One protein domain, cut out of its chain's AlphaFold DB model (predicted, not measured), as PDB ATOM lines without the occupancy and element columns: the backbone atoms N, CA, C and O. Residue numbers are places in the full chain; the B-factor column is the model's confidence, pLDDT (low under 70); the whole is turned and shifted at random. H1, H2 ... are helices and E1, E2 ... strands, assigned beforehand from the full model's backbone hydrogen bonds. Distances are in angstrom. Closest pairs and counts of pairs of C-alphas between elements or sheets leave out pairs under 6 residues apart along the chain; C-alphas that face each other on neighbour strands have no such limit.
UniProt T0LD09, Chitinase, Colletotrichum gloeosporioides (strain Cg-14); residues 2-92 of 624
ATOM      1  N   GLY A   2      80.494 191.737  -4.149       70.25
ATOM      2  CA  GLY A   2      81.418 192.832  -4.506       70.25
ATOM      3  C   GLY A   2      81.033 194.247  -4.042       70.25
ATOM      4  O   GLY A   2      81.845 194.900  -3.402       70.25
ATOM      5  N   ALA A   3      79.801 194.713  -4.281       78.25
ATOM      6  CA  ALA A   3      79.406 196.092  -3.943       78.25
ATOM      7  C   ALA A   3      79.443 196.415  -2.434       78.25
ATOM      8  O   ALA A   3      79.951 197.462  -2.039       78.25
ATOM      9  N   LEU A   4      78.975 195.496  -1.582       83.75
ATOM     10  CA  LEU A   4      78.981 195.684  -0.123       83.75
ATOM     11  C   LEU A   4      80.405 195.634   0.455       83.75
ATOM     12  O   LEU A   4      80.730 196.353   1.396       83.75
ATOM     13  N   THR A   5      81.281 194.814  -0.130       82.88
ATOM     14  CA  THR A   5      82.698 194.778   0.248       82.88
ATOM     15  C   THR A   5      83.430 196.049  -0.182       82.88
ATOM     16  O   THR A   5      84.287 196.520   0.554       82.88
ATOM     17  N   MET A   6      83.096 196.635  -1.337       88.38
ATOM     18  CA  MET A   6      83.718 197.884  -1.792       88.38
ATOM     19  C   MET A   6      83.431 199.049  -0.837       88.38
ATOM     20  O   MET A   6      84.364 199.726  -0.419       88.38
ATOM     21  N   ILE A   7      82.168 199.248  -0.436       86.56
ATOM     22  CA  ILE A   7      81.795 200.370   0.443       86.56
ATOM     23  C   ILE A   7      82.355 200.219   1.865       86.56
ATOM     24  O   ILE A   7      82.811 201.191   2.462       86.56
ATOM     25  N   THR A   8      82.399 198.991   2.385       86.75
ATOM     26  CA  THR A   8      82.985 198.717   3.705       86.75
ATOM     27  C   THR A   8      84.511 198.844   3.690       86.75
ATOM     28  O   THR A   8      85.080 199.429   4.609       86.75
ATOM     29  N   LYS A   9      85.193 198.409   2.617       89.12
ATOM     30  CA  LYS A   9      86.640 198.649   2.424       89.12
ATOM     31  C   LYS A   9      86.996 200.122   2.227       89.12
ATOM     32  O   LYS A   9      88.113 200.508   2.547       89.12
ATOM     33  N   ALA A  10      86.064 200.939   1.743       90.00
ATOM     34  CA  ALA A  10      86.221 202.390   1.667       90.00
ATOM     35  C   ALA A  10      86.064 203.098   3.034       90.00
ATOM     36  O   ALA A  10      86.122 204.322   3.092       90.00
ATOM     37  N   GLY A  11      85.878 202.349   4.131       89.56
ATOM     38  CA  GLY A  11      85.864 202.874   5.500       89.56
ATOM     39  C   GLY A  11      84.474 203.123   6.087       89.56
ATOM     40  O   GLY A  11      84.377 203.608   7.213       89.56
ATOM     41  N   VAL A  12      83.391 202.788   5.375       90.94
ATOM     42  CA  VAL A  12      82.025 202.937   5.899       90.94
ATOM     43  C   VAL A  12      81.689 201.758   6.824       90.94
ATOM     44  O   VAL A  12      81.712 200.611   6.369       90.94
ATOM     45  N   PRO A  13      81.331 201.990   8.102       90.00
ATOM     46  CA  PRO A  13      80.902 200.921   8.999       90.00
ATOM     47  C   PRO A  13      79.652 200.205   8.473       90.00
ATOM     48  O   PRO A  13      78.682 200.859   8.088       90.00
ATOM     49  N   SER A  14      79.634 198.869   8.505       85.25
ATOM     50  CA  SER A  14      78.513 198.064   7.988       85.25
ATOM     51  C   SER A  14      77.160 198.465   8.588       85.25
ATOM     52  O   SER A  14      76.171 198.571   7.867       85.25
ATOM     53  N   ASN A  15      77.115 198.805   9.882       88.44
ATOM     54  CA  ASN A  15      75.888 199.220  10.573       88.44
ATOM     55  C   ASN A  15      75.327 200.581  10.110       88.44
ATOM     56  O   ASN A  15      74.232 200.960  10.517       88.44
ATOM     57  N   LYS A  16      76.060 201.325   9.272       88.56
ATOM     58  CA  LYS A  16      75.602 202.561   8.620       88.56
ATOM     59  C   LYS A  16      75.159 202.343   7.170       88.56
ATOM     60  O   LYS A  16      74.699 203.287   6.537       88.56
ATOM     61  N   VAL A  17      75.270 201.123   6.645       87.75
ATOM     62  CA  VAL A  17      74.879 200.780   5.272       87.75
ATOM     63  C   VAL A  17      73.482 200.158   5.271       87.75
ATOM     64  O   VAL A  17      73.280 199.074   5.821       87.75
ATOM     65  N   LEU A  18      72.525 200.830   4.626       88.50
ATOM     66  CA  LEU A  18      71.204 200.279   4.310       88.50
ATOM     67  C   LEU A  18      71.226 199.682   2.903       88.50
ATOM     68  O   LEU A  18      71.669 200.333   1.956       88.50
ATOM     69  N   VAL A  19      70.754 198.446   2.754       90.00
ATOM     70  CA  VAL A  19      70.813 197.734   1.474       90.00
ATOM     71  C   VAL A  19      69.481 197.834   0.735       90.00
ATOM     72  O   VAL A  19      68.436 197.461   1.266       90.00
ATOM     73  N   GLY A  20      69.524 198.312  -0.509       86.75
ATOM     74  CA  GLY A  20      68.343 198.415  -1.364       86.75
ATOM     75  C   GLY A  20      67.757 197.050  -1.733       86.75
ATOM     76  O   GLY A  20      68.455 196.185  -2.268       86.75
ATOM     77  N   VAL A  21      66.462 196.882  -1.487       86.50
ATOM     78  CA  VAL A  21      65.613 195.826  -2.049       86.50
ATOM     79  C   VAL A  21      64.565 196.469  -2.962       86.50
ATOM     80  O   VAL A  21      64.305 197.665  -2.869       86.50
ATOM     81  N   SER A  22      64.005 195.709  -3.899       83.50
ATOM     82  CA  SER A  22      63.096 196.241  -4.919       83.50
ATOM     83  C   SER A  22      61.739 195.561  -4.864       83.50
ATOM     84  O   SER A  22      61.651 194.334  -4.833       83.50
ATOM     85  N   SER A  23      60.691 196.376  -4.913       82.81
ATOM     86  CA  SER A  23      59.315 195.974  -5.219       82.81
ATOM     87  C   SER A  23      59.007 196.014  -6.716       82.81
ATOM     88  O   SER A  23      57.903 195.688  -7.123       82.81
ATOM     89  N   TYR A  24      59.988 196.368  -7.549       77.00
ATOM     90  CA  TYR A  24      59.894 196.269  -9.004       77.00
ATOM     91  C   TYR A  24      60.730 195.111  -9.552       77.00
ATOM     92  O   TYR A  24      61.716 194.676  -8.942       77.00
ATOM     93  N   GLY A  25      60.344 194.652 -10.742       76.12
ATOM     94  CA  GLY A  25      61.146 193.776 -11.581       76.12
ATOM     95  C   GLY A  25      61.728 194.518 -12.781       76.12
ATOM     96  O   GLY A  25      61.225 195.564 -13.183       76.12
ATOM     97  N   ARG A  26      62.801 193.982 -13.361       71.44
ATOM     98  CA  ARG A  26      63.310 194.433 -14.664       71.44
ATOM     99  C   ARG A  26      62.895 193.426 -15.720       71.44
ATOM    100  O   ARG A  26      63.165 192.235 -15.545       71.44
ATOM    101  N   SER A  27      62.242 193.912 -16.769       63.94
ATOM    102  CA  SER A  27      61.898 193.116 -17.937       63.94
ATOM    103  C   SER A  27      62.989 193.205 -18.999       63.94
ATOM    104  O   SER A  27      63.631 194.245 -19.164       63.94
ATOM    105  N   PHE A  28      63.205 192.100 -19.701       66.69
ATOM    106  CA  PHE A  28      64.114 192.005 -20.835       66.69
ATOM    107  C   PHE A  28      63.396 191.282 -21.973       66.69
ATOM    108  O   PHE A  28      62.644 190.339 -21.726       66.69
ATOM    109  N   GLN A  29      63.636 191.726 -23.206       60.66
ATOM    110  CA  GLN A  29      63.174 191.015 -24.393       60.66
ATOM    111  C   GLN A  29      64.181 189.916 -24.741       60.66
ATOM    112  O   GLN A  29      65.387 190.172 -24.842       60.66
ATOM    113  N   MET A  30      63.684 188.693 -24.900       66.81
ATOM    114  CA  MET A  30      64.508 187.542 -25.264       66.81
ATOM    115  C   MET A  30      64.900 187.606 -26.744       66.81
ATOM    116  O   MET A  30      64.112 188.037 -27.582       66.81
ATOM    117  N   VAL A  31      66.117 187.163 -27.076       69.31
ATOM    118  CA  VAL A  31      66.562 187.031 -28.478       69.31
ATOM    119  C   VAL A  31      65.822 185.881 -29.168       69.31
ATOM    120  O   VAL A  31      65.463 185.992 -30.336       69.31
ATOM    121  N   ASP A  32      65.570 184.798 -28.430       72.12
ATOM    122  CA  ASP A  32      64.744 183.667 -28.849       72.12
ATOM    123  C   ASP A  32      63.595 183.481 -27.840       72.12
ATOM    124  O   ASP A  32      63.858 183.097 -26.695       72.12
ATOM    125  N   PRO A  33      62.333 183.727 -28.239       65.94
ATOM    126  CA  PRO A  33      61.160 183.565 -27.377       65.94
ATOM    127  C   PRO A  33      60.953 182.140 -26.843       65.94
ATOM    128  O   PRO A  33      60.258 181.949 -25.850       65.94
ATOM    129  N   SER A  34      61.538 181.127 -27.488       74.00
ATOM    130  CA  SER A  34      61.413 179.723 -27.078       74.00
ATOM    131  C   SER A  34      62.439 179.298 -26.018       74.00
ATOM    132  O   SER A  34      62.317 178.223 -25.426       74.00
ATOM    133  N   CYS A  35      63.434 180.144 -25.729       70.19
ATOM    134  CA  CYS A  35      64.513 179.860 -24.789       70.19
ATOM    135  C   CYS A  35      64.261 180.556 -23.440       70.19
ATOM    136  O   CYS A  35      64.363 181.775 -23.331       70.19
ATOM    137  N   THR A  36      64.004 179.784 -22.377       63.78
ATOM    138  CA  THR A  36      63.643 180.316 -21.040       63.78
ATOM    139  C   THR A  36      64.633 179.979 -19.911       63.78
ATOM    140  O   THR A  36      64.450 180.395 -18.767       63.78
ATOM    141  N   GLY A  37      65.702 179.235 -20.213       61.31
ATOM    142  CA  GLY A  37      66.744 178.838 -19.263       61.31
ATOM    143  C   GLY A  37      67.769 179.935 -18.925       61.31
ATOM    144  O   GLY A  37      67.863 180.955 -19.605       61.31
ATOM    145  N   PRO A  38      68.614 179.718 -17.901       56.22
ATOM    146  CA  PRO A  38      69.586 180.712 -17.425       56.22
ATOM    147  C   PRO A  38      70.701 181.049 -18.431       56.22
ATOM    148  O   PRO A  38      71.424 182.019 -18.227       56.22
ATOM    149  N   ASN A  39      70.835 180.262 -19.502       64.88
ATOM    150  CA  ASN A  39      71.815 180.465 -20.572       64.88
ATOM    151  C   ASN A  39      71.219 181.162 -21.810       64.88
ATOM    152  O   ASN A  39      71.914 181.322 -22.811       64.88
ATOM    153  N   CYS A  40      69.938 181.533 -21.773       68.25
ATOM    154  CA  CYS A  40      69.263 182.157 -22.904       68.25
ATOM    155  C   CYS A  40      69.677 183.622 -23.054       68.25
ATOM    156  O   CYS A  40      69.788 184.361 -22.072       68.25
ATOM    157  N   GLN A  41      69.916 184.037 -24.298       65.06
ATOM    158  CA  GLN A  41      70.341 185.396 -24.610       65.06
ATOM    159  C   GLN A  41      69.128 186.330 -24.646       65.06
ATOM    160  O   GLN A  41      68.101 186.038 -25.256       65.06
ATOM    161  N   PHE A  42      69.267 187.473 -23.995       64.94
ATOM    162  CA  PHE A  42      68.419 188.648 -24.161       64.94
ATOM    163  C   PHE A  42      69.290 189.734 -24.794       64.94
ATOM    164  O   PHE A  42      70.503 189.566 -24.917       64.94
ATOM    165  N   THR A  43      68.724 190.854 -25.221       60.28
ATOM    166  CA  THR A  43      69.490 191.902 -25.918       60.28
ATOM    167  C   THR A  43      70.462 192.701 -25.001       60.28
ATOM    168  O   THR A  43      70.754 193.860 -25.287       60.28
ATOM    169  N   GLY A  44      70.977 192.104 -23.903       55.56
ATOM    170  CA  GLY A  44      71.939 192.631 -22.904       55.56
ATOM    171  C   GLY A  44      72.583 191.520 -22.019       55.56
ATOM    172  O   GLY A  44      72.310 190.348 -22.255       55.56
ATOM    173  N   ASP A  45      73.426 191.838 -21.008       51.88
ATOM    174  CA  ASP A  45      74.173 190.842 -20.174       51.88
ATOM    175  C   ASP A  45      73.739 190.732 -18.682       51.88
ATOM    176  O   ASP A  45      73.282 191.715 -18.094       51.88
ATOM    177  N   ARG A  46      73.852 189.520 -18.074       44.53
ATOM    178  CA  ARG A  46      73.547 189.195 -16.647       44.53
ATOM    179  C   ARG A  46      73.995 187.770 -16.228       44.53
ATOM    180  O   ARG A  46      73.158 186.899 -15.993       44.53
ATOM    181  N   ALA A  47      75.285 187.472 -16.076       50.62
ATOM    182  CA  ALA A  47      75.706 186.067 -15.894       50.62
ATOM    183  C   ALA A  47      75.434 185.396 -14.516       50.62
ATOM    184  O   ALA A  47      75.637 184.195 -14.408       50.62
ATOM    185  N   THR A  48      74.971 186.072 -13.450       54.22
ATOM    186  CA  THR A  48      74.532 185.399 -12.191       54.22
ATOM    187  C   THR A  48      73.704 186.327 -11.285       54.22
ATOM    188  O   THR A  48      74.190 187.362 -10.839       54.22
ATOM    189  N   SER A  49      72.453 185.976 -10.945       58.09
ATOM    190  CA  SER A  49      71.637 186.776 -10.005       58.09
ATOM    191  C   SER A  49      70.664 185.927  -9.184       58.09
ATOM    192  O   SER A  49      69.908 185.134  -9.733       58.09
ATOM    193  N   ASN A  50      70.656 186.144  -7.864       63.00
ATOM    194  CA  ASN A  50      69.727 185.539  -6.902       63.00
ATOM    195  C   ASN A  50      68.408 186.328  -6.881       63.00
ATOM    196  O   ASN A  50      68.130 187.060  -5.934       63.00
ATOM    197  N   SER A  51      67.664 186.277  -7.982       68.06
ATOM    198  CA  SER A  51      66.375 186.959  -8.147       68.06
ATOM    199  C   SER A  51      65.354 185.978  -8.709       68.06
ATOM    200  O   SER A  51      65.733 185.054  -9.429       68.06
ATOM    201  N   LYS A  52      64.072 186.175  -8.397       70.62
ATOM    202  CA  LYS A  52      62.989 185.401  -9.008       70.62
ATOM    203  C   LYS A  52      62.838 185.803 -10.466       70.62
ATOM    204  O   LYS A  52      63.285 186.887 -10.863       70.62
ATOM    205  N   ILE A  53      62.263 184.900 -11.247       71.25
ATOM    206  CA  ILE A  53      62.084 185.036 -12.687       71.25
ATOM    207  C   ILE A  53      60.661 184.598 -13.025       71.25
ATOM    208  O   ILE A  53      60.218 183.556 -12.549       71.25
ATOM    209  N   MET A  54      59.977 185.393 -13.839       71.94
ATOM    210  CA  MET A  54      58.693 185.072 -14.452       71.94
ATOM    211  C   MET A  54      58.829 185.217 -15.967       71.94
ATOM    212  O   MET A  54      59.506 186.134 -16.438       71.94
ATOM    213  N   VAL A  55      58.199 184.308 -16.707       71.56
ATOM    214  CA  VAL A  55      58.150 184.318 -18.172       71.56
ATOM    215  C   VAL A  55      56.689 184.297 -18.602       71.56
ATOM    216  O   VAL A  55      55.934 183.459 -18.109       71.56
ATOM    217  N   ASP A  56      56.314 185.206 -19.496       67.25
ATOM    218  CA  ASP A  56      54.985 185.279 -20.111       67.25
ATOM    219  C   ASP A  56      55.140 185.603 -21.604       67.25
ATOM    220  O   ASP A  56      55.531 186.709 -21.976       67.25
ATOM    221  N   GLY A  57      54.926 184.608 -22.468       74.81
ATOM    222  CA  GLY A  57      55.258 184.718 -23.892       74.81
ATOM    223  C   GLY A  57      56.754 184.977 -24.127       74.81
ATOM    224  O   GLY A  57      57.598 184.210 -23.669       74.81
ATOM    225  N   ASP A  58      57.075 186.055 -24.847       66.19
ATOM    226  CA  ASP A  58      58.442 186.525 -25.115       66.19
ATOM    227  C   ASP A  58      58.980 187.501 -24.047       66.19
ATOM    228  O   ASP A  58      60.123 187.968 -24.138       66.19
ATOM    229  N   LEU A  59      58.177 187.800 -23.017       62.88
ATOM    230  CA  LEU A  59      58.548 188.683 -21.921       62.88
ATOM    231  C   LEU A  59      59.178 187.898 -20.778       62.88
ATOM    232  O   LEU A  59      58.615 186.942 -20.245       62.88
ATOM    233  N   TRP A  60      60.337 188.376 -20.340       74.00
ATOM    234  CA  TRP A  60      61.055 187.827 -19.203       74.00
ATOM    235  C   TRP A  60      61.220 188.904 -18.136       74.00
ATOM    236  O   TRP A  60      61.743 189.980 -18.420       74.00
ATOM    237  N   VAL A  61      60.802 188.633 -16.900       77.88
ATOM    238  CA  VAL A  61      60.864 189.586 -15.783       77.88
ATOM    239  C   VAL A  61      61.637 188.984 -14.627       77.88
ATOM    240  O   VAL A  61      61.341 187.877 -14.187       77.88
ATOM    241  N   SER A  62      62.577 189.741 -14.058       78.06
ATOM    242  CA  SER A  62      63.210 189.359 -12.799       78.06
ATOM    243  C   SER A  62      62.932 190.331 -11.675       78.06
ATOM    244  O   SER A  62      63.136 191.532 -11.828       78.06
ATOM    245  N   TYR A  63      62.506 189.780 -10.542       80.69
ATOM    246  CA  TYR A  63      61.941 190.507  -9.412       80.69
ATOM    247  C   TYR A  63      62.338 189.857  -8.074       80.69
ATOM    248  O   TYR A  63      63.054 188.848  -8.037       80.69
ATOM    249  N   MET A  64      61.886 190.442  -6.963       82.38
ATOM    250  CA  MET A  64      61.974 189.841  -5.630       82.38
ATOM    251  C   MET A  64      60.575 189.660  -5.043       82.38
ATOM    252  O   MET A  64      59.860 190.641  -4.861       82.38
ATOM    253  N   ASP A  65      60.204 188.413  -4.746       82.88
ATOM    254  CA  ASP A  65      59.027 188.103  -3.930       82.88
ATOM    255  C   ASP A  65      59.318 188.345  -2.437       82.88
ATOM    256  O   ASP A  65      60.459 188.607  -2.037       82.88
ATOM    257  N   ASN A  66      58.277 188.275  -1.603       85.69
ATOM    258  CA  ASN A  66      58.397 188.521  -0.165       85.69
ATOM    259  C   ASN A  66      59.378 187.550   0.509       85.69
ATOM    260  O   ASN A  66      60.205 187.984   1.310       85.69
ATOM    261  N   ASP A  67      59.369 186.272   0.122       85.56
ATOM    262  CA  ASP A  67      60.280 185.259   0.666       85.56
ATOM    263  C   ASP A  67      61.748 185.568   0.341       85.56
ATOM    264  O   ASP A  67      62.638 185.444   1.191       85.56
ATOM    265  N   LEU A  68      62.035 186.015  -0.887       78.69
ATOM    266  CA  LEU A  68      63.383 186.402  -1.283       78.69
ATOM    267  C   LEU A  68      63.834 187.695  -0.593       78.69
ATOM    268  O   LEU A  68      64.999 187.797  -0.191       78.69
ATOM    269  N   LYS A  69      62.938 188.676  -0.427       85.50
ATOM    270  CA  LYS A  69      63.224 189.892   0.351       85.50
ATOM    271  C   LYS A  69      63.545 189.553   1.804       85.50
ATOM    272  O   LYS A  69      64.525 190.077   2.339       85.50
ATOM    273  N   GLU A  70      62.791 188.645   2.418       88.69
ATOM    274  CA  GLU A  70      63.036 188.181   3.785       88.69
ATOM    275  C   GLU A  70      64.393 187.474   3.889       88.69
ATOM    276  O   GLU A  70      65.238 187.846   4.703       88.69
ATOM    277  N   SER A  71      64.678 186.536   2.981       83.38
ATOM    278  CA  SER A  71      65.964 185.828   2.937       83.38
ATOM    279  C   SER A  71      67.161 186.782   2.793       83.38
ATOM    280  O   SER A  71      68.166 186.652   3.504       83.38
ATOM    281  N   ARG A  72      67.053 187.802   1.929       84.81
ATOM    282  CA  ARG A  72      68.082 188.845   1.778       84.81
ATOM    283  C   ARG A  72      68.209 189.713   3.025       84.81
ATOM    284  O   ARG A  72      69.327 190.005   3.444       84.81
ATOM    285  N   THR A  73      67.096 190.073   3.650       88.50
ATOM    286  CA  THR A  73      67.092 190.836   4.902       88.50
ATOM    287  C   THR A  73      67.830 190.072   6.004       88.50
ATOM    288  O   THR A  73      68.704 190.637   6.664       88.50
ATOM    289  N   GLN A  74      67.580 188.767   6.147       89.25
ATOM    290  CA  GLN A  74      68.305 187.904   7.087       89.25
ATOM    291  C   GLN A  74      69.796 187.778   6.741       89.25
ATOM    292  O   GLN A  74      70.649 187.794   7.631       89.25
ATOM    293  N   LEU A  75      70.147 187.706   5.453       83.44
ATOM    294  CA  LEU A  75      71.543 187.721   5.014       83.44
ATOM    295  C   LEU A  75      72.260 189.018   5.419       83.44
ATOM    296  O   LEU A  75      73.363 188.955   5.957       83.44
ATOM    297  N   TYR A  76      71.650 190.180   5.187       87.69
ATOM    298  CA  TYR A  76      72.259 191.469   5.519       87.69
ATOM    299  C   TYR A  76      72.353 191.692   7.032       87.69
ATOM    300  O   TYR A  76      73.365 192.220   7.498       87.69
ATOM    301  N   LYS A  77      71.384 191.188   7.811       87.06
ATOM    302  CA  LYS A  77      71.481 191.117   9.279       87.06
ATOM    303  C   LYS A  77      72.704 190.313   9.729       87.06
ATOM    304  O   LYS A  77      73.466 190.800  10.556       87.06
ATOM    305  N   ARG A  78      72.963 189.135   9.140       88.00
ATOM    306  CA  ARG A  78      74.169 188.328   9.446       88.00
ATOM    307  C   ARG A  78      75.485 189.046   9.127       88.00
ATOM    308  O   ARG A  78      76.511 188.708   9.706       88.00
ATOM    309  N   TYR A  79      75.470 190.024   8.223       86.56
ATOM    310  CA  TYR A  79      76.627 190.867   7.904       86.56
ATOM    311  C   TYR A  79      76.727 192.136   8.761       86.56
ATOM    312  O   TYR A  79      77.569 192.990   8.477       86.56
ATOM    313  N   ASN A  80      75.892 192.272   9.798       88.06
ATOM    314  CA  ASN A  80      75.798 193.460  10.649       88.06
ATOM    315  C   ASN A  80      75.554 194.750   9.845       88.06
ATOM    316  O   ASN A  80      76.078 195.812  10.185       88.06
ATOM    317  N   MET A  81      74.790 194.650   8.751       91.38
ATOM    318  CA  MET A  81      74.364 195.815   7.975       91.38
ATOM    319  C   MET A  81      73.280 196.593   8.733       91.38
ATOM    320  O   MET A  81      72.559 196.018   9.548       91.38
ATOM    321  N   GLY A  82      73.139 197.892   8.457       87.19
ATOM    322  CA  GLY A  82      72.193 198.774   9.155       87.19
ATOM    323  C   GLY A  82      70.714 198.442   8.919       87.19
ATOM    324  O   GLY A  82      69.864 198.879   9.689       87.19
ATOM    325  N   GLY A  83      70.400 197.680   7.866       89.88
ATOM    326  CA  GLY A  83      69.035 197.297   7.498       89.88
ATOM    327  C   GLY A  83      68.813 197.242   5.986       89.88
ATOM    328  O   GLY A  83      69.768 197.226   5.205       89.88
ATOM    329  N   THR A  84      67.545 197.214   5.573       91.69
ATOM    330  CA  THR A  84      67.117 197.259   4.167       91.69
ATOM    331  C   THR A  84      66.239 198.479   3.897       91.69
ATOM    332  O   THR A  84      65.616 199.017   4.808       91.69
ATOM    333  N   ILE A  85      66.204 198.924   2.641       90.25
ATOM    334  CA  ILE A  85      65.294 199.968   2.150       90.25
ATOM    335  C   ILE A  85      64.598 199.468   0.882       90.25
ATOM    336  O   ILE A  85      65.270 198.964  -0.015       90.25
ATOM    337  N   ASP A  86      63.267 199.565   0.817       88.88
ATOM    338  CA  ASP A  86      62.477 199.089  -0.326       88.88
ATOM    339  C   ASP A  86      62.161 200.230  -1.303       88.88
ATOM    340  O   ASP A  86      61.726 201.308  -0.896       88.88
ATOM    341  N   TRP A  87      62.377 199.979  -2.593       86.69
ATOM    342  CA  TRP A  87      61.955 200.851  -3.683       86.69
ATOM    343  C   TRP A  87      60.859 200.169  -4.526       86.69
ATOM    344  O   TRP A  87      61.148 199.186  -5.216       86.69
ATOM    345  N   ALA A  88      59.615 200.653  -4.552       85.38
ATOM    346  CA  ALA A  88      59.034 201.733  -3.743       85.38
ATOM    347  C   ALA A  88      57.629 201.349  -3.247       85.38
ATOM    348  O   ALA A  88      57.071 200.343  -3.685       85.38
ATOM    349  N   VAL A  89      57.084 202.130  -2.307       83.06
ATOM    350  CA  VAL A  89      55.833 201.827  -1.584       83.06
ATOM    351  C   VAL A  89      54.629 201.590  -2.507       83.06
ATOM    352  O   VAL A  89      53.830 200.697  -2.245       83.06
ATOM    353  N   ASP A  90      54.536 202.321  -3.618       77.12
ATOM    354  CA  ASP A  90      53.486 202.210  -4.641       77.12
ATOM    355  C   ASP A  90      53.565 200.920  -5.475       77.12
ATOM    356  O   ASP A  90      52.598 200.544  -6.130       77.12
ATOM    357  N   LEU A  91      54.696 200.209  -5.417       82.12
ATOM    358  CA  LEU A  91      54.949 198.978  -6.171       82.12
ATOM    359  C   LEU A  91      54.814 197.715  -5.308       82.12
ATOM    360  O   LEU A  91      54.948 196.604  -5.814       82.12
ATOM    361  N   VAL A  92      54.566 197.863  -4.001       79.75
ATOM    362  CA  VAL A  92      54.490 196.739  -3.050       79.75
ATOM    363  C   VAL A  92      53.242 195.887  -3.277       79.75
ATOM    364  O   VAL A  92      53.280 194.671  -3.086       79.75
TER     365      VAL A  92
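Overview. This is residues 2 to 92 of the 624 residues of the protein "Chitinase" of Colletotrichum gloeosporioides (strain Cg-14) (UniProt T0LD09). The model shows two small lobes set end to end: in one, helix H2 packs on one face of a parallel strand pair, E1 and E5; in the other, E2, E4 and E3 form a small antiparallel sheet, with the wide loop of residues 30 to 51 over one of its faces. H1 sits off to the side of the first lobe, well away from the three-stranded sheet. The printed part has 91 residues, with two named helices and five named strands in the order H1 E1 E2 E3 E4 H2 E5. Its class is mixed, helices and strands, though under half of the residues, 45, are in named elements. The whole is loose, with a radius of gyration of the C-alphas of 15.7 A, and elongated, spanning 46 by 29 by 19 A.

Along the chain. H1 is residues 2 to 9, and its C-alpha 2 is at (81.418, 192.832, -4.506). E1 is residues 18 to 22, 12.9 A from first to last C-alpha, and E2 is residues 26 to 29. E3, residues 52 to 56, is 13.7 A long, and E4, residues 59 to 63, is 13.1 A long. H2, the longest helix, is residues 66 to 78 and 18.5 A long, starting at C-alpha 66 at (58.397, 188.521, -0.165). E5 is residues 83 to 87, 13.7 A long, ending at C-alpha 87 at (61.955, 200.851, -3.683).

Arrangement. In the three-stranded sheet, in the order E2 E4 E3, E4 is the inner strand. E3 and E4 form a hairpin, with N 54 and O 61 2.9 A apart, within hydrogen-bond range. E2 and E4 are antiparallel, with N 26 and O 62 at 2.9 A. In the other sheet E1 and E5 are parallel, with N 21 and O 85 at 2.8 A. The closest C-alphas of H2 and E5 are those of Thr 73 and Thr 84, 6.5 A apart. Those of E1 and H2 are Val 21 and Lys 69, 6.8 A apart. H2 is not on the three-stranded sheet; its closest C-alpha to E3 is that of Leu 68, 7.8 A from Lys 52. H1 is apart from E2, E3, E4, H2 and E5. In H1 and H2 every O i to N i+4 pair is within hydrogen-bond range.

Size, cuts and confidence. The C-alphas farthest apart are those of Gly 11 and Ser 34, at 46.9 A. The printed part has no cut. The link from E2 to E3, 22 residues, is long. Mean pLDDT of the printed part is 77.3; 25 residues are under 70, among them 27 to 31 and 36 to 51.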